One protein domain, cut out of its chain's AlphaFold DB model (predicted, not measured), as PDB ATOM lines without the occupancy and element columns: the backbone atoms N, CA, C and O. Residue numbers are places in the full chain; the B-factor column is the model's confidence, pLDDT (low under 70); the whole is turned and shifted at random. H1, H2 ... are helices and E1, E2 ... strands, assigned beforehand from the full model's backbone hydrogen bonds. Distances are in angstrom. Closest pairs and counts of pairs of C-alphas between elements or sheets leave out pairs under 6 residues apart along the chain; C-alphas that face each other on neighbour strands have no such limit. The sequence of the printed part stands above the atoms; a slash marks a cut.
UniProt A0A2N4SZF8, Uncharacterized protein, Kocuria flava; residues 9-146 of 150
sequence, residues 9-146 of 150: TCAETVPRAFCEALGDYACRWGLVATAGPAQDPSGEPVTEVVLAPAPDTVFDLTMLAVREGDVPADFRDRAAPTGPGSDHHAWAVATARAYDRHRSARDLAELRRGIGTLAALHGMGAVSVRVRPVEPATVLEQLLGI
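What this domain is: This is residues 9 to 146 of the 150 residues of an uncharacterized protein of Kocuria flava (UniProt A0A2N4SZF8). Two lobes stand end to end in an elongated shape: a small, strongly twisted sheet of E1, E2 and E3 with H1 and H5 side by side over one face, and beyond it a loose group of helices, H2, H4 and H6. H4 reaches from the helix lobe back to the sheet lobe, and H3 lies at the far tip. The printed part has 138 residues, with six named helices and three named strands in the order H1, E1, E2, H2, H3, H4, H5, E3, H6, and its class is mixed, helices and strands. The sheet's order is E1, E2, E3, mixed; the whole is loose, with a radius of gyration of the C-alphas of 17.8 A and spans of 53 by 28 by 27 A.

Where its parts are: H1 is residues 16 to 28, 18.7 A long, with C-alpha 16 at (231.414, 151.712, 179.819). E1, residues 31 to 39, spans 23.8 A and bends by 57 degrees at residue 36; E2, residues 45 to 53, spans 26.2 A. H2 is residues 55 to 68, 20.1 A, and H3 residues 73 to 76, 6.4 A. H4, residues 87 to 106, is the longest helix at 29.0 A and begins at C-alpha 87 (194.329, 171.902, 194.060). H5 is residues 108 to 121, 20.0 A; E3, residues 127 to 131, 13.3 A; H6, residues 136 to 145, 14.7 A, ending at C-alpha 145 (211.136, 176.949, 189.832).

How they stand to each other: E1 and E2 form an antiparallel hairpin, with N 34 and O 50 2.8 A apart, within hydrogen-bond range. E2 and E3 are parallel, with N 49 and O 128 at 2.8 A; E2, the four helices H2 to H5 and E3 make a strand-helix-strand unit, two parallel neighbour strands with helices between. H1 and H5 are on the same face, giving two layers, helices on one face of a sheet, at heights over the sheet of 6.7 A and 9.3 A. They touch at a shallow tilt of 27 degrees, opposite ways, the closest C-alphas being those of Phe 18 and Ala 119, 6.8 A. H2 only grazes the sheet with residues 55 to 58, and H4 with 99 to 104. H6 touches H4, C-alphas of Val 93 and Pro 136 being closest at 5.0 A, at a steep tilt of 63 degrees. H6 also touches H2, about perpendicular at 75 degrees, closest at the C-alphas of Phe 59 and Gln 142, 6.0 A. H3 and H4 are close but not clearly touching, with the C-alphas of Phe 75 and His 88 closest at 7.0 A. H1, H2, H5 and H6 have every O i to N i+4 pair within hydrogen-bond range, H4 has 14 of 16, and H3 is too short for one.

The domain as a whole: The C-alphas of Gly 43 and Ala 73 are the two farthest apart, 53.7 A. The printed part has no cut and no long link. Mean pLDDT of the printed part is 81.5; it is under 70 in residues 39 to 41, 43, 71 to 80, 102 to 106 and 143 to 146.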
ATOM      1  N   THR A   9     223.454 156.962 184.517       83.94
ATOM      2  CA  THR A   9     224.323 156.599 185.644       83.94
ATOM      3  C   THR A   9     224.493 155.086 185.694       83.94
ATOM      4  O   THR A   9     223.523 154.351 185.867       83.94
ATOM      5  N   CYS A  10     225.723 154.605 185.564       88.25
ATOM      6  CA  CYS A  10     226.026 153.180 185.599       88.25
ATOM      7  C   CYS A  10     226.846 152.791 186.824       88.25
ATOM      8  O   CYS A  10     227.745 153.526 187.227       88.25
ATOM      9  N   ALA A  11     226.590 151.600 187.365       86.94
ATOM     10  CA  ALA A  11     227.512 150.960 188.295       86.94
ATOM     11  C   ALA A  11     228.841 150.627 187.592       86.94
ATOM     12  O   ALA A  11     228.851 150.292 186.408       86.94
ATOM     13  N   GLU A  12     229.952 150.643 188.333       85.00
ATOM     14  CA  GLU A  12     231.300 150.357 187.800       85.00
ATOM     15  C   GLU A  12     231.425 148.972 187.150       85.00
ATOM     16  O   GLU A  12     232.269 148.748 186.287       85.00
ATOM     17  N   THR A  13     230.569 148.033 187.554       85.25
ATOM     18  CA  THR A  13     230.517 146.671 187.019       85.25
ATOM     19  C   THR A  13     229.855 146.579 185.644       85.25
ATOM     20  O   THR A  13     229.902 145.520 185.019       85.25
ATOM     21  N   VAL A  14     229.243 147.662 185.159       87.75
ATOM     22  CA  VAL A  14     228.625 147.724 183.835       87.75
ATOM     23  C   VAL A  14     229.652 148.252 182.822       87.75
ATOM     24  O   VAL A  14     230.248 149.308 183.046       87.75
ATOM     25  N   PRO A  15     229.868 147.567 181.682       89.56
ATOM     26  CA  PRO A  15     230.778 148.022 180.640       89.56
ATOM     27  C   PRO A  15     230.480 149.448 180.175       89.56
ATOM     28  O   PRO A  15     229.378 149.761 179.721       89.56
ATOM     29  N   ARG A  16     231.510 150.296 180.200       89.56
ATOM     30  CA  ARG A  16     231.414 151.712 179.819       89.56
ATOM     31  C   ARG A  16     230.795 151.930 178.434       89.56
ATOM     32  O   ARG A  16     229.939 152.791 178.287       89.56
ATOM     33  N   ALA A  17     231.180 151.124 177.443       90.06
ATOM     34  CA  ALA A  17     230.651 151.240 176.081       90.06
ATOM     35  C   ALA A  17     229.134 150.985 176.012       90.06
ATOM     36  O   ALA A  17     228.434 151.656 175.260       90.06
ATOM     37  N   PHE A  18     228.620 150.050 176.820       91.81
ATOM     38  CA  PHE A  18     227.178 149.830 176.932       91.81
ATOM     39  C   PHE A  18     226.495 151.020 177.611       91.81
ATOM     40  O   PHE A  18     225.444 151.452 177.156       91.81
ATOM     41  N   CYS A  19     227.102 151.577 178.659       90.94
ATOM     42  CA  CYS A  19     226.571 152.742 179.368       90.94
ATOM     43  C   CYS A  19     226.451 153.982 178.487       90.94
ATOM     44  O   CYS A  19     225.410 154.627 178.493       90.94
ATOM     45  N   GLU A  20     227.481 154.281 177.695       90.94
ATOM     46  CA  GLU A  20     227.462 155.399 176.749       90.94
ATOM     47  C   GLU A  20     226.351 155.200 175.700       90.94
ATOM     48  O   GLU A  20     225.502 156.074 175.520       90.94
ATOM     49  N   ALA A  21     226.263 154.008 175.098       92.44
ATOM     50  CA  ALA A  21     225.214 153.693 174.126       92.44
ATOM     51  C   ALA A  21     223.799 153.704 174.736       92.44
ATOM     52  O   ALA A  21     222.833 154.106 174.083       92.44
ATOM     53  N   LEU A  22     223.663 153.269 175.991       92.62
ATOM     54  CA  LEU A  22     222.410 153.306 176.738       92.62
ATOM     55  C   LEU A  22     221.982 154.748 177.036       92.62
ATOM     56  O   LEU A  22     220.802 155.058 176.878       92.62
ATOM     57  N   GLY A  23     222.918 155.618 177.422       90.25
ATOM     58  CA  GLY A  23     222.674 157.047 177.620       90.25
ATOM     59  C   GLY A  23     222.191 157.731 176.342       90.25
ATOM     60  O   GLY A  23     221.145 158.379 176.355       90.25
ATOM     61  N   ASP A  24     222.870 157.501 175.215       90.12
ATOM     62  CA  ASP A  24     222.470 158.035 173.903       90.12
ATOM     63  C   ASP A  24     221.104 157.505 173.450       90.12
ATOM     64  O   ASP A  24     220.286 158.225 172.867       90.12
ATOM     65  N   TYR A  25     220.836 156.222 173.708       90.06
ATOM     66  CA  TYR A  25     219.534 155.634 173.438       90.06
ATOM     67  C   TYR A  25     218.454 156.310 174.281       90.06
ATOM     68  O   TYR A  25     217.519 156.858 173.708       90.06
ATOM     69  N   ALA A  26     218.598 156.337 175.607       88.81
ATOM     70  CA  ALA A  26     217.615 156.909 176.523       88.81
ATOM     71  C   ALA A  26     217.359 158.403 176.264       88.81
ATOM     72  O   ALA A  26     216.204 158.828 176.218       88.81
ATOM     73  N   CYS A  27     218.407 159.183 175.997       84.94
ATOM     74  CA  CYS A  27     218.299 160.617 175.734       84.94
ATOM     75  C   CYS A  27     217.395 160.922 174.525       84.94
ATOM     76  O   CYS A  27     216.532 161.797 174.605       84.94
ATOM     77  N   ARG A  28     217.479 160.133 173.442       85.19
ATOM     78  CA  ARG A  28     216.581 160.275 172.272       85.19
ATOM     79  C   ARG A  28     215.101 160.058 172.599       85.19
ATOM     80  O   ARG A  28     214.244 160.540 171.866       85.19
ATOM     81  N   TRP A  29     214.810 159.362 173.693       82.38
ATOM     82  CA  TRP A  29     213.461 159.121 174.205       82.38
ATOM     83  C   TRP A  29     213.058 160.092 175.329       82.38
ATOM     84  O   TRP A  29     212.038 159.872 175.990       82.38
ATOM     85  N   GLY A  30     213.854 161.137 175.598       81.94
ATOM     86  CA  GLY A  30     213.633 162.054 176.722       81.94
ATOM     87  C   GLY A  30     213.706 161.343 178.078       81.94
ATOM     88  O   GLY A  30     212.888 161.595 178.973       81.94
ATOM     89  N   LEU A  31     214.601 160.360 178.197       86.38
ATOM     90  CA  LEU A  31     214.803 159.526 179.380       86.38
ATOM     91  C   LEU A  31     216.218 159.690 179.930       86.38
ATOM     92  O   LEU A  31     217.166 159.962 179.197       86.38
ATOM     93  N   VAL A  32     216.337 159.420 181.223       88.00
ATOM     94  CA  VAL A  32     217.591 159.120 181.909       88.00
ATOM     95  C   VAL A  32     217.611 157.626 182.205       88.00
ATOM     96  O   VAL A  32     216.600 157.073 182.642       88.00
ATOM     97  N   ALA A  33     218.737 156.961 181.972       90.31
ATOM     98  CA  ALA A  33     218.885 155.535 182.248       90.31
ATOM     99  C   ALA A  33     219.864 155.287 183.394       90.31
ATOM    100  O   ALA A  33     221.000 155.740 183.349       90.31
ATOM    101  N   THR A  34     219.481 154.509 184.397       91.50
ATOM    102  CA  THR A  34     220.448 153.954 185.344       91.50
ATOM    103  C   THR A  34     220.628 152.469 185.094       91.50
ATOM    104  O   THR A  34     219.656 151.780 184.797       91.50
ATOM    105  N   ALA A  35     221.862 151.975 185.160       91.75
ATOM    106  CA  ALA A  35     222.148 150.556 184.962       91.75
ATOM    107  C   ALA A  35     223.050 150.008 186.066       91.75
ATOM    108  O   ALA A  35     224.056 150.620 186.426       91.75
ATOM    109  N   GLY A  36     222.714 148.836 186.591       90.25
ATOM    110  CA  GLY A  36     223.491 148.202 187.648       90.25
ATOM    111  C   GLY A  36     223.162 146.725 187.832       90.25
ATOM    112  O   GLY A  36     222.231 146.211 187.211       90.25
ATOM    113  N   PRO A  37     223.936 146.013 188.665       84.56
ATOM    114  CA  PRO A  37     223.665 144.614 188.963       84.56
ATOM    115  C   PRO A  37     222.336 144.479 189.713       84.56
ATOM    116  O   PRO A  37     222.065 145.230 190.651       84.56
ATOM    117  N   ALA A  38     221.532 143.490 189.330       83.38
ATOM    118  CA  ALA A  38     220.329 143.099 190.050       83.38
ATOM    119  C   ALA A  38     220.418 141.655 190.539       83.38
ATOM    120  O   ALA A  38     221.133 140.826 189.980       83.38
ATOM    121  N   GLN A  39     219.668 141.367 191.601       68.88
ATOM    122  CA  GLN A  39     219.514 140.012 192.114       68.88
ATOM    123  C   GLN A  39     218.347 139.339 191.391       68.88
ATOM    124  O   GLN A  39     217.187 139.682 191.628       68.88
ATOM    125  N   ASP A  40     218.654 138.391 190.509       69.88
ATOM    126  CA  ASP A  40     217.659 137.449 190.003       69.88
ATOM    127  C   ASP A  40     217.503 136.298 191.016       69.88
ATOM    128  O   ASP A  40     218.513 135.706 191.413       69.88
ATOM    129  N   PRO A  41     216.279 135.948 191.463       65.38
ATOM    130  CA  PRO A  41     216.042 134.757 192.280       65.38
ATOM    131  C   PRO A  41     216.534 133.441 191.649       65.38
ATOM    132  O   PRO A  41     216.690 132.463 192.376       65.38
ATOM    133  N   SER A  42     216.798 133.402 190.338       72.19
ATOM    134  CA  SER A  42     217.440 132.263 189.664       72.19
ATOM    135  C   SER A  42     218.945 132.118 189.967       72.19
ATOM    136  O   SER A  42     219.514 131.050 189.745       72.19
ATOM    137  N   GLY A  43     219.591 133.171 190.484       69.75
ATOM    138  CA  GLY A  43     221.039 133.245 190.695       69.75
ATOM    139  C   GLY A  43     221.843 133.670 189.461       69.75
ATOM    140  O   GLY A  43     223.064 133.809 189.562       69.75
ATOM    141  N   GLU A  44     221.198 133.901 188.314       76.62
ATOM    142  CA  GLU A  44     221.881 134.400 187.121       76.62
ATOM    143  C   GLU A  44     222.224 135.898 187.239       76.62
ATOM    144  O   GLU A  44     221.442 136.689 187.777       76.62
ATOM    145  N   PRO A  45     223.400 136.330 186.742       76.50
ATOM    146  CA  PRO A  45     223.769 137.737 186.740       76.50
ATOM    147  C   PRO A  45     222.906 138.504 185.734       76.50
ATOM    148  O   PRO A  45     223.075 138.382 184.519       76.50
ATOM    149  N   VAL A  46     222.003 139.337 186.251       87.31
ATOM    150  CA  VAL A  46     221.157 140.234 185.457       87.31
ATOM    151  C   VAL A  46     221.600 141.674 185.682       87.31
ATOM    152  O   VAL A  46     221.830 142.102 186.814       87.31
ATOM    153  N   THR A  47     221.695 142.448 184.604       90.75
ATOM    154  CA  THR A  47     221.818 143.908 184.704       90.75
ATOM    155  C   THR A  47     220.422 144.516 184.696       90.75
ATOM    156  O   THR A  47     219.661 144.330 183.747       90.75
ATOM    157  N   GLU A  48     220.053 145.235 185.747       92.62
ATOM    158  CA  GLU A  48     218.837 146.038 185.749       92.62
ATOM    159  C   GLU A  48     219.119 147.400 185.128       92.62
ATOM    160  O   GLU A  48     220.081 148.077 185.483       92.62
ATOM    161  N   VAL A  49     218.250 147.790 184.201       92.62
ATOM    162  CA  VAL A  49     218.194 149.112 183.594       92.62
ATOM    163  C   VAL A  49     216.899 149.780 184.036       92.62
ATOM    164  O   VAL A  49     215.802 149.308 183.726       92.62
ATOM    165  N   VAL A  50     217.017 150.894 184.747       91.00
ATOM    166  CA  VAL A  50     215.891 151.715 185.182       91.00
ATOM    167  C   VAL A  50     215.847 152.979 184.338       91.00
ATOM    168  O   VAL A  50     216.765 153.789 184.346       91.00
ATOM    169  N   LEU A  51     214.754 153.159 183.610       89.00
ATOM    170  CA  LEU A  51     214.489 154.358 182.830       89.00
ATOM    171  C   LEU A  51     213.643 155.317 183.665       89.00
ATOM    172  O   LEU A  51     212.580 154.939 184.157       89.00
ATOM    173  N   ALA A  52     214.090 156.557 183.806       86.31
ATOM    174  CA  ALA A  52     213.349 157.631 184.448       86.31
ATOM    175  C   ALA A  52     213.082 158.762 183.441       86.31
ATOM    176  O   ALA A  52     213.893 158.987 182.543       86.31
ATOM    177  N   PRO A  53     211.962 159.491 183.563       81.06
ATOM    178  CA  PRO A  53     211.735 160.710 182.798       81.06
ATOM    179  C   PRO A  53     212.889 161.700 182.960       81.06
ATOM    180  O   PRO A  53     213.297 161.982 184.087       81.06
ATOM    181  N   ALA A  54     213.397 162.246 181.853       81.31
ATOM    182  CA  ALA A  54     214.354 163.340 181.937       81.31
ATOM    183  C   ALA A  54     213.669 164.573 182.559       81.31
ATOM    184  O   ALA A  54     212.581 164.938 182.097       81.31
ATOM    185  N   PRO A  55     214.273 165.221 183.576       76.56
ATOM    186  CA  PRO A  55     213.689 166.395 184.224       76.56
ATOM    187  C   PRO A  55     213.310 167.504 183.238       76.56
ATOM    188  O   PRO A  55     212.208 168.037 183.331       76.56
ATOM    189  N   ASP A  56     214.158 167.769 182.241       77.38
ATOM    190  CA  ASP A  56     213.909 168.784 181.208       77.38
ATOM    191  C   ASP A  56     212.681 168.446 180.352       77.38
ATOM    192  O   ASP A  56     211.846 169.302 180.082       77.38
ATOM    193  N   THR A  57     212.494 167.171 179.994       78.25
ATOM    194  CA  THR A  57     211.289 166.727 179.278       78.25
ATOM    195  C   THR A  57     210.036 166.897 180.137       78.25
ATOM    196  O   THR A  57     208.995 167.316 179.635       78.25
ATOM    197  N   VAL A  58     210.113 166.587 181.436       78.94
ATOM    198  CA  VAL A  58     208.993 166.809 182.366       78.94
ATOM    199  C   VAL A  58     208.691 168.303 182.496       78.94
ATOM    200  O   VAL A  58     207.519 168.679 182.521       78.94
ATOM    201  N   PHE A  59     209.718 169.153 182.537       78.19
ATOM    202  CA  PHE A  59     209.578 170.607 182.560       78.19
ATOM    203  C   PHE A  59     208.909 171.141 181.288       78.19
ATOM    204  O   PHE A  59     207.908 171.846 181.390       78.19
ATOM    205  N   ASP A  60     209.384 170.762 180.099       78.94
ATOM    206  CA  ASP A  60     208.836 171.226 178.818       78.94
ATOM    207  C   ASP A  60     207.357 170.867 178.656       78.94
ATOM    208  O   ASP A  60     206.540 171.707 178.269       78.94
ATOM    209  N   LEU A  61     206.990 169.631 179.004       77.38
ATOM    210  CA  LEU A  61     205.597 169.187 178.971       77.38
ATOM    211  C   LEU A  61     204.743 169.935 180.001       77.38
ATOM    212  O   LEU A  61     203.610 170.316 179.717       77.38
ATOM    213  N   THR A  62     205.305 170.197 181.182       77.75
ATOM    214  CA  THR A  62     204.624 170.966 182.229       77.75
ATOM    215  C   THR A  62     204.377 172.397 181.759       77.75
ATOM    216  O   THR A  62     203.269 172.907 181.898       77.75
ATOM    217  N   MET A  63     205.358 173.025 181.107       77.38
ATOM    218  CA  MET A  63     205.219 174.350 180.500       77.38
ATOM    219  C   MET A  63     204.212 174.381 179.349       77.38
ATOM    220  O   MET A  63     203.532 175.393 179.170       77.38
ATOM    221  N   LEU A  64     204.100 173.307 178.565       79.88
ATOM    222  CA  LEU A  64     203.071 173.192 177.533       79.88
ATOM    223  C   LEU A  64     201.670 173.201 178.160       79.88
ATOM    224  O   LEU A  64     200.855 174.035 177.773       79.88
ATOM    225  N   ALA A  65     201.438 172.384 179.191       76.81
ATOM    226  CA  ALA A  65     200.168 172.367 179.923       76.81
ATOM    227  C   ALA A  65     199.837 173.741 180.545       76.81
ATOM    228  O   ALA A  65     198.699 174.203 180.486       76.81
ATOM    229  N   VAL A  66     200.844 174.455 181.073       75.94
ATOM    230  CA  VAL A  66     200.682 175.846 181.549       75.94
ATOM    231  C   VAL A  66     200.186 176.766 180.427       75.94
ATOM    232  O   VAL A  66     199.288 177.579 180.651       75.94
ATOM    233  N   ARG A  67     200.771 176.675 179.225       76.25
ATOM    234  CA  ARG A  67     200.411 177.526 178.075       76.25
ATOM    235  C   ARG A  67     199.018 177.226 177.533       76.25
ATOM    236  O   ARG A  67     198.345 178.151 177.092       76.25
ATOM    237  N   GLU A  68     198.600 175.966 177.575       79.38
ATOM    238  CA  GLU A  68     197.277 175.522 177.123       79.38
ATOM    239  C   GLU A  68     196.156 175.897 178.107       79.38
ATOM    240  O   GLU A  68     194.980 175.806 177.769       79.38
ATOM    241  N   GLY A  69     196.511 176.427 179.285       70.44
ATOM    242  CA  GLY A  69     195.552 176.858 180.301       70.44
ATOM    243  C   GLY A  69     195.087 175.727 181.214       70.44
ATOM    244  O   GLY A  69     194.157 175.922 181.990       70.44
ATOM    245  N   ASP A  70     195.766 174.582 181.178       73.88
ATOM    246  CA  ASP A  70     195.430 173.409 181.983       73.88
ATOM    247  C   ASP A  70     195.929 173.513 183.430       73.88
ATOM    248  O   ASP A  70     195.775 172.566 184.192       73.88
ATOM    249  N   VAL A  71     196.523 174.642 183.834       69.00
ATOM    250  CA  VAL A  71     197.066 174.877 185.184       69.00
ATOM    251  C   VAL A  71     196.134 175.778 185.999       69.00
ATOM    252  O   VAL A  71     195.646 176.772 185.456       69.00
ATOM    253  N   PRO A  72     195.914 175.490 187.302       66.44
ATOM    254  CA  PRO A  72     195.166 176.373 188.195       66.44
ATOM    255  C   PRO A  72     195.656 177.827 188.108       66.44
ATOM    256  O   PRO A  72     196.858 178.096 188.102       66.44
ATOM    257  N   ALA A  73     194.730 178.783 187.992       62.38
ATOM    258  CA  ALA A  73     195.062 180.192 187.739       62.38
ATOM    259  C   ALA A  73     195.923 180.819 188.855       62.38
ATOM    260  O   ALA A  73     196.716 181.724 188.596       62.38
ATOM    261  N   ASP A  74     195.784 180.300 190.072       60.38
ATOM    262  CA  ASP A  74     196.500 180.656 191.295       60.38
ATOM    263  C   ASP A  74     197.891 180.009 191.414       60.38
ATOM    264  O   ASP A  74     198.702 180.469 192.216       60.38
ATOM    265  N   PHE A  75     198.242 179.040 190.559       61.12
ATOM    266  CA  PHE A  75     199.597 178.464 190.513       61.12
ATOM    267  C   PHE A  75     200.658 179.504 190.135       61.12
ATOM    268  O   PHE A  75     201.831 179.399 190.495       61.12
ATOM    269  N   ARG A  76     200.241 180.560 189.433       56.53
ATOM    270  CA  ARG A  76     201.095 181.700 189.081       56.53
ATOM    271  C   ARG A  76     201.609 182.458 190.310       56.53
ATOM    272  O   ARG A  76     202.654 183.109 190.217       56.53
ATOM    273  N   ASP A  77     200.930 182.324 191.448       57.25
ATOM    274  CA  ASP A  77     201.310 182.940 192.708       57.25
ATOM    275  C   ASP A  77     202.042 181.928 193.598       57.25
ATOM    276  O   ASP A  77     201.481 180.964 194.115       57.25
ATOM    277  N   ARG A  78     203.329 182.196 193.848       57.56
ATOM    278  CA  ARG A  78     204.260 181.384 194.667       57.56
ATOM    279  C   ARG A  78     203.807 181.093 196.108       57.56
ATOM    280  O   ARG A  78     204.543 180.453 196.854       57.56
ATOM    281  N   ALA A  79     202.656 181.613 196.520       61.62
ATOM    282  CA  ALA A  79     202.092 181.461 197.853       61.62
ATOM    283  C   ALA A  79     201.090 180.302 197.967       61.62
ATOM    284  O   ALA A  79     200.705 179.960 199.086       61.62
ATOM    285  N   ALA A  80     200.641 179.711 196.855       68.38
ATOM    286  CA  ALA A  80     199.560 178.740 196.923       68.38
ATOM    287  C   ALA A  80     200.037 177.341 197.398       68.38
ATOM    288  O   ALA A  80     201.128 176.889 197.030       68.38
ATOM    289  N   PRO A  81     199.261 176.651 198.261       76.88
ATOM    290  CA  PRO A  81     199.691 175.413 198.917       76.88
ATOM    291  C   PRO A  81     199.954 174.281 197.921       76.88
ATOM    292  O   PRO A  81     199.175 174.094 197.000       76.88
ATOM    293  N   THR A  82     200.999 173.478 198.137       78.50
ATOM    294  CA  THR A  82     201.374 172.343 197.261       78.50
ATOM    295  C   THR A  82     201.289 170.971 197.943       78.50
ATOM    296  O   THR A  82     201.594 169.941 197.339       78.50
ATOM    297  N   GLY A  83     200.872 170.933 199.213       81.31
ATOM    298  CA  GLY A  83     200.735 169.701 199.993       81.31
ATOM    299  C   GLY A  83     199.495 168.870 199.627       81.31
ATOM    300  O   GLY A  83     198.608 169.363 198.921       81.31
ATOM    301  N   PRO A  84     199.393 167.621 200.121       85.44
ATOM    302  CA  PRO A  84     198.230 166.764 199.894       85.44
ATOM    303  C   PRO A  84     196.906 167.461 200.234       85.44
ATOM    304  O   PRO A  84     196.788 168.100 201.277       85.44
ATOM    305  N   GLY A  85     195.913 167.325 199.354       82.06
ATOM    306  CA  GLY A  85     194.597 167.959 199.501       82.06
ATOM    307  C   GLY A  85     194.479 169.371 198.915       82.06
ATOM    308  O   GLY A  85     193.374 169.895 198.874       82.06
ATOM    309  N   SER A  86     195.574 169.967 198.433       84.81
ATOM    310  CA  SER A  86     195.528 171.206 197.642       84.81
ATOM    311  C   SER A  86     195.185 170.944 196.171       84.81
ATOM    312  O   SER A  86     195.512 169.881 195.631       84.81
ATOM    313  N   ASP A  87     194.606 171.943 195.502       81.88
ATOM    314  CA  ASP A  87     194.329 171.902 194.060       81.88
ATOM    315  C   ASP A  87     195.616 171.728 193.241       81.88
ATOM    316  O   ASP A  87     195.657 170.968 192.274       81.88
ATOM    317  N   HIS A  88     196.716 172.332 193.695       80.31
ATOM    318  CA  HIS A  88     198.046 172.169 193.113       80.31
ATOM    319  C   HIS A  88     198.562 170.732 193.175       80.31
ATOM    320  O   HIS A  88     199.100 170.216 192.193       80.31
ATOM    321  N   HIS A  89     198.394 170.067 194.318       86.00
ATOM    322  CA  HIS A  89     198.772 168.668 194.462       86.00
ATOM    323  C   HIS A  89     197.883 167.764 193.606       86.00
ATOM    324  O   HIS A  89     198.387 166.863 192.937       86.00
ATOM    325  N   ALA A  90     196.568 168.012 193.590       85.81
ATOM    326  CA  ALA A  90     195.629 167.265 192.756       85.81
ATOM    327  C   ALA A  90     195.973 167.393 191.262       85.81
ATOM    328  O   ALA A  90     195.997 166.386 190.548       85.81
ATOM    329  N   TRP A  91     196.321 168.601 190.817       85.50
ATOM    330  CA  TRP A  91     196.806 168.858 189.467       85.50
ATOM    331  C   TRP A  91     198.109 168.111 189.174       85.50
ATOM    332  O   TRP A  91     198.173 167.351 188.213       85.50
ATOM    333  N   ALA A  92     199.125 168.235 190.034       87.19
ATOM    334  CA  ALA A  92     200.403 167.551 189.844       87.19
ATOM    335  C   ALA A  92     200.243 166.024 189.761       87.19
ATOM    336  O   ALA A  92     200.892 165.370 188.944       87.19
ATOM    337  N   VAL A  93     199.330 165.449 190.553       88.94
ATOM    338  CA  VAL A  93     198.952 164.030 190.468       88.94
ATOM    339  C   VAL A  93     198.294 163.704 189.126       88.94
ATOM    340  O   VAL A  93     198.625 162.683 188.519       88.94
ATOM    341  N   ALA A  94     197.360 164.529 188.653       85.81
ATOM    342  CA  ALA A  94     196.692 164.321 187.369       85.81
ATOM    343  C   ALA A  94     197.682 164.388 186.194       85.81
ATOM    344  O   ALA A  94     197.660 163.501 185.335       85.81
ATOM    345  N   THR A  95     198.582 165.370 186.210       84.25
ATOM    346  CA  THR A  95     199.645 165.585 185.222       84.25
ATOM    347  C   THR A  95     200.643 164.433 185.202       84.25
ATOM    348  O   THR A  95     200.860 163.832 184.150       84.25
ATOM    349  N   ALA A  96     201.175 164.034 186.363       87.50
ATOM    350  CA  ALA A  96     202.065 162.877 186.476       87.50
ATOM    351  C   ALA A  96     201.409 161.603 185.910       87.50
ATOM    352  O   ALA A  96     201.977 160.923 185.055       87.50
ATOM    353  N   ARG A  97     200.146 161.341 186.278       87.81
ATOM    354  CA  ARG A  97     199.377 160.205 185.744       87.81
ATOM    355  C   ARG A  97     199.141 160.300 184.237       87.81
ATOM    356  O   ARG A  97     199.073 159.265 183.577       87.81
ATOM    357  N   ALA A  98     198.942 161.496 183.688       81.19
ATOM    358  CA  ALA A  98     198.772 161.685 182.250       81.19
ATOM    359  C   ALA A  98     200.063 161.344 181.493       81.19
ATOM    360  O   ALA A  98     200.009 160.575 180.530       81.19
ATOM    361  N   TYR A  99     201.215 161.816 181.980       80.12
ATOM    362  CA  TYR A  99     202.520 161.449 181.425       80.12
ATOM    363  C   TYR A  99     202.765 159.945 181.495       80.12
ATOM    364  O   TYR A  99     203.120 159.334 180.486       80.12
ATOM    365  N   ASP A 100     202.495 159.326 182.644       82.06
ATOM    366  CA  ASP A 100     202.684 157.887 182.816       82.06
ATOM    367  C   ASP A 100     201.781 157.072 181.893       82.06
ATOM    368  O   ASP A 100     202.245 156.106 181.287       82.06
ATOM    369  N   ARG A 101     200.512 157.463 181.710       77.75
ATOM    370  CA  ARG A 101     199.610 156.799 180.753       77.75
ATOM    371  C   ARG A 101     200.117 156.911 179.319       77.75
ATOM    372  O   ARG A 101     200.077 155.922 178.590       77.75
ATOM    373  N   HIS A 102     200.595 158.084 178.912       69.56
ATOM    374  CA  HIS A 102     201.107 158.275 177.558       69.56
ATOM    375  C   HIS A 102     202.397 157.489 177.306       69.56
ATOM    376  O   HIS A 102     202.538 156.895 176.238       69.56
ATOM    377  N   ARG A 103     203.294 157.420 178.295       69.31
ATOM    378  CA  ARG A 103     204.597 156.761 178.160       69.31
ATOM    379  C   ARG A 103     204.543 155.243 178.325       69.31
ATOM    380  O   ARG A 103     205.150 154.512 177.547       69.31
ATOM    381  N   SER A 104     203.813 154.751 179.328       60.25
ATOM    382  CA  SER A 104     203.721 153.311 179.625       60.25
ATOM    383  C   SER A 104     203.048 152.512 178.507       60.25
ATOM    384  O   SER A 104     203.400 151.352 178.294       60.25
ATOM    385  N   ALA A 105     202.113 153.126 177.777       51.81
ATOM    386  CA  ALA A 105     201.307 152.437 176.777       51.81
ATOM    387  C   ALA A 105     201.941 152.376 175.377       51.81
ATOM    388  O   ALA A 105     201.655 151.430 174.647       51.81
ATOM    389  N   ARG A 106     202.765 153.355 174.975       59.41
ATOM    390  CA  ARG A 106     203.290 153.415 173.598       59.41
ATOM    391  C   ARG A 106     204.651 152.752 173.418       59.41
ATOM    392  O   ARG A 106     204.807 151.981 172.478       59.41
ATOM    393  N   ASP A 107     205.579 152.940 174.355       76.00
ATOM    394  CA  ASP A 107     206.995 152.729 174.019       76.00
ATOM    395  C   ASP A 107     207.693 151.652 174.863       76.00
ATOM    396  O   ASP A 107     208.835 151.297 174.591       76.00
ATOM    397  N   LEU A 108     207.040 151.063 175.875       78.25
ATOM    398  CA  LEU A 108     207.724 150.151 176.809       78.25
ATOM    399  C   LEU A 108     208.285 148.889 176.131       78.25
ATOM    400  O   LEU A 108     209.397 148.453 176.439       78.25
ATOM    401  N   ALA A 109     207.518 148.280 175.225       85.31
ATOM    402  CA  ALA A 109     207.963 147.096 174.491       85.31
ATOM    403  C   ALA A 109     209.105 147.427 173.517       85.31
ATOM    404  O   ALA A 109     210.033 146.633 173.357       85.31
ATOM    405  N   GLU A 110     209.054 148.608 172.899       88.88
ATOM    406  CA  GLU A 110     210.088 149.103 171.995       88.88
ATOM    407  C   GLU A 110     211.379 149.438 172.750       88.88
ATOM    408  O   GLU A 110     212.442 148.939 172.387       88.88
ATOM    409  N   LEU A 111     211.283 150.166 173.865       89.00
ATOM    410  CA  LEU A 111     212.394 150.456 174.771       89.00
ATOM    411  C   LEU A 111     213.077 149.171 175.245       89.00
ATOM    412  O   LEU A 111     214.297 149.052 175.147       89.00
ATOM    413  N   ARG A 112     212.296 148.178 175.689       90.62
ATOM    414  CA  ARG A 112     212.813 146.859 176.092       90.62
ATOM    415  C   ARG A 112     213.564 146.164 174.966       90.62
ATOM    416  O   ARG A 112     214.662 145.661 175.189       90.62
ATOM    417  N   ARG A 113     212.995 146.144 173.760       91.56
ATOM    418  CA  ARG A 113     213.629 145.517 172.594       91.56
ATOM    419  C   ARG A 113     214.921 146.234 172.199       91.56
ATOM    420  O   ARG A 113     215.923 145.568 171.947       91.56
ATOM    421  N   GLY A 114     214.910 147.565 172.162       93.12
ATOM    422  CA  GLY A 114     216.081 148.372 171.821       93.12
ATOM    423  C   GLY A 114     217.217 148.185 172.822       93.12
ATOM    424  O   GLY A 114     218.339 147.891 172.421       93.12
ATOM    425  N   ILE A 115     216.917 148.233 174.123       93.75
ATOM    426  CA  ILE A 115     217.910 148.013 175.185       93.75
ATOM    427  C   ILE A 115     218.429 146.573 175.173       93.75
ATOM    428  O   ILE A 115     219.630 146.371 175.305       93.75
ATOM    429  N   GLY A 116     217.568 145.577 174.941       93.06
ATOM    430  CA  GLY A 116     218.004 144.187 174.770       93.06
ATOM    431  C   GLY A 116     218.927 143.996 173.559       93.06
ATOM    432  O   GLY A 116     219.893 143.241 173.624       93.06
ATOM    433  N   THR A 117     218.683 144.729 172.471       94.44
ATOM    434  CA  THR A 117     219.555 144.713 171.285       94.44
ATOM    435  C   THR A 117     220.902 145.373 171.580       94.44
ATOM    436  O   THR A 117     221.942 144.813 171.241       94.44
ATOM    437  N   LEU A 118     220.902 146.527 172.256       94.56
ATOM    438  CA  LEU A 118     222.128 147.197 172.706       94.56
ATOM    439  C   LEU A 118     222.943 146.292 173.630       94.56
ATOM    440  O   LEU A 118     224.141 146.121 173.433       94.56
ATOM    441  N   ALA A 119     222.284 145.655 174.594       92.94
ATOM    442  CA  ALA A 119     222.905 144.703 175.500       92.94
ATOM    443  C   ALA A 119     223.632 143.593 174.724       92.94
ATOM    444  O   ALA A 119     224.828 143.386 174.930       92.94
ATOM    445  N   ALA A 120     222.959 142.959 173.759       92.88
ATOM    446  CA  ALA A 120     223.558 141.915 172.933       92.88
ATOM    447  C   ALA A 120     224.769 142.413 172.118       92.88
ATOM    448  O   ALA A 120     225.790 141.730 172.058       92.88
ATOM    449  N   LEU A 121     224.692 143.615 171.532       94.75
ATOM    450  CA  LEU A 121     225.790 144.216 170.756       94.75
ATOM    451  C   LEU A 121     227.040 144.492 171.597       94.75
ATOM    452  O   LEU A 121     228.156 144.411 171.089       94.75
ATOM    453  N   HIS A 122     226.857 144.799 172.880       91.44
ATOM    454  CA  HIS A 122     227.948 145.066 173.814       91.44
ATOM    455  C   HIS A 122     228.361 143.836 174.636       91.44
ATOM    456  O   HIS A 122     229.147 143.969 175.573       91.44
ATOM    457  N   GLY A 123     227.860 142.642 174.294       89.00
ATOM    458  CA  GLY A 123     228.192 141.401 174.999       89.00
ATOM    459  C   GLY A 123     227.681 141.361 176.440       89.00
ATOM    460  O   GLY A 123     228.242 140.653 177.274       89.00
ATOM    461  N   MET A 124     226.635 142.129 176.744       87.38
ATOM    462  CA  MET A 124     225.957 142.060 178.031       87.38
ATOM    463  C   MET A 124     225.195 140.738 178.143       87.38
ATOM    464  O   MET A 124     224.636 140.241 177.164       87.38
ATOM    465  N   GLY A 125     225.151 140.195 179.360       83.50
ATOM    466  CA  GLY A 125     224.255 139.097 179.711       83.50
ATOM    467  C   GLY A 125     222.786 139.532 179.723       83.50
ATOM    468  O   GLY A 125     222.386 140.500 179.074       83.50
ATOM    469  N   ALA A 126     221.959 138.824 180.488       88.19
ATOM    470  CA  ALA A 126     220.548 139.161 180.619       88.19
ATOM    471  C   ALA A 126     220.349 140.589 181.166       88.19
ATOM    472  O   ALA A 126     221.019 141.020 182.111       88.19
ATOM    473  N   VAL A 127     219.393 141.318 180.580       90.56
ATOM    474  CA  VAL A 127     219.024 142.673 181.001       90.56
ATOM    475  C   VAL A 127     217.544 142.731 181.345       90.56
ATOM    476  O   VAL A 127     216.690 142.305 180.567       90.56
ATOM    477  N   SER A 128     217.238 143.304 182.506       90.38
ATOM    478  CA  SER A 128     215.877 143.594 182.949       90.38
ATOM    479  C   SER A 128     215.623 145.091 182.852       90.38
ATOM    480  O   SER A 128     216.414 145.879 183.355       90.38
ATOM    481  N   VAL A 129     214.525 145.498 182.213       90.31
ATOM    482  CA  VAL A 129     214.199 146.921 182.027       90.31
ATOM    483  C   VAL A 129     212.955 147.299 182.821       90.31
ATOM    484  O   VAL A 129     211.864 146.741 182.615       90.31
ATOM    485  N   ARG A 130     213.111 148.311 183.673       87.75
ATOM    486  CA  ARG A 130     212.043 148.947 184.449       87.75
ATOM    487  C   ARG A 130     211.924 150.419 184.073       87.75
ATOM    488  O   ARG A 130     212.904 151.050 183.699       87.75
ATOM    489  N   VAL A 131     210.718 150.965 184.178       84.94
ATOM    490  CA  VAL A 131     210.458 152.395 183.969       84.94
ATOM    491  C   VAL A 131     209.889 152.953 185.261       84.94
ATOM    492  O   VAL A 131     208.924 152.398 185.788       84.94
ATOM    493  N   ARG A 132     210.490 154.022 185.784       86.50
ATOM    494  CA  ARG A 132     209.935 154.753 186.923       86.50
ATOM    495  C   ARG A 132     208.803 155.664 186.450       86.50
ATOM    496  O   ARG A 132     208.980 156.344 185.437       86.50
ATOM    497  N   PRO A 133     207.672 155.692 187.171       85.75
ATOM    498  CA  PRO A 133     206.633 156.673 186.908       85.75
ATOM    499  C   PRO A 133     207.142 158.087 187.209       85.75
ATOM    500  O   PRO A 133     208.069 158.268 188.005       85.75
ATOM    501  N   VAL A 134     206.524 159.091 186.593       86.06
ATOM    502  CA  VAL A 134     206.672 160.484 187.013       86.06
ATOM    503  C   VAL A 134     206.056 160.624 188.401       86.06
ATOM    504  O   VAL A 134     204.901 160.268 188.628       86.06
ATOM    505  N   GLU A 135     206.806 161.178 189.348       87.19
ATOM    506  CA  GLU A 135     206.278 161.444 190.683       87.19
ATOM    507  C   GLU A 135     205.611 162.830 190.731       87.19
ATOM    508  O   GLU A 135     206.152 163.795 190.181       87.19
ATOM    509  N   PRO A 136     204.466 162.985 191.427       87.31
ATOM    510  CA  PRO A 136     203.827 164.290 191.600       87.31
ATOM    511  C   PRO A 136     204.764 165.331 192.226       87.31
ATOM    512  O   PRO A 136     204.685 166.508 191.892       87.31
ATOM    513  N   ALA A 137     205.678 164.895 193.100       84.12
ATOM    514  CA  ALA A 137     206.691 165.754 193.706       84.12
ATOM    515  C   ALA A 137     207.611 166.395 192.654       84.12
ATOM    516  O   ALA A 137     207.837 167.597 192.713       84.12
ATOM    517  N   THR A 138     208.049 165.636 191.643       81.25
ATOM    518  CA  THR A 138     208.861 166.166 190.537       81.25
ATOM    519  C   THR A 138     208.103 167.241 189.763       81.25
ATOM    520  O   THR A 138     208.664 168.283 189.448       81.25
ATOM    521  N   VAL A 139     206.815 167.022 189.487       83.44
ATOM    522  CA  VAL A 139     205.969 168.011 188.799       83.44
ATOM    523  C   VAL A 139     205.833 169.287 189.640       83.44
ATOM    524  O   VAL A 139     205.992 170.387 189.115       83.44
ATOM    525  N   LEU A 140     205.615 169.159 190.953       81.12
ATOM    526  CA  LEU A 140     205.534 170.299 191.874       81.12
ATOM    527  C   LEU A 140     206.854 171.079 191.971       81.12
ATOM    528  O   LEU A 140     206.832 172.307 191.939       81.12
ATOM    529  N   GLU A 141     207.993 170.392 192.061       77.75
ATOM    530  CA  GLU A 141     209.321 171.020 192.092       77.75
ATOM    531  C   GLU A 141     209.584 171.867 190.843       77.75
ATOM    532  O   GLU A 141     210.035 173.009 190.963       77.75
ATOM    533  N   GLN A 142     209.243 171.350 189.656       74.62
ATOM    534  CA  GLN A 142     209.387 172.102 188.406       74.62
ATOM    535  C   GLN A 142     208.549 173.381 188.418       74.62
ATOM    536  O   GLN A 142     209.016 174.434 187.985       74.62
ATOM    537  N   LEU A 143     207.338 173.325 188.975       69.00
ATOM    538  CA  LEU A 143     206.469 174.495 189.045       69.00
ATOM    539  C   LEU A 143     206.972 175.560 190.028       69.00
ATOM    540  O   LEU A 143     206.863 176.750 189.741       69.00
ATOM    541  N   LEU A 144     207.568 175.163 191.158       67.00
ATOM    542  CA  LEU A 144     208.157 176.100 192.128       67.00
ATOM    543  C   LEU A 144     209.327 176.905 191.528       67.00
ATOM    544  O   LEU A 144     209.572 178.053 191.920       67.00
ATOM    545  N   GLY A 145     210.042 176.312 190.566       59.28
ATOM    546  CA  GLY A 145     211.136 176.949 189.832       59.28
ATOM    547  C   GLY A 145     210.684 178.019 188.831       59.28
ATOM    548  O   GLY A 145     211.448 178.943 188.534       59.28
ATOM    549  N   ILE A 146     209.436 177.960 188.355       58.50
ATOM    550  CA  ILE A 146     208.894 178.918 187.390       58.50
ATOM    551  C   ILE A 146     208.581 180.229 188.126       58.50
ATOM    552  O   ILE A 146     207.604 180.364 188.861       58.50
TER     553      ILE A 146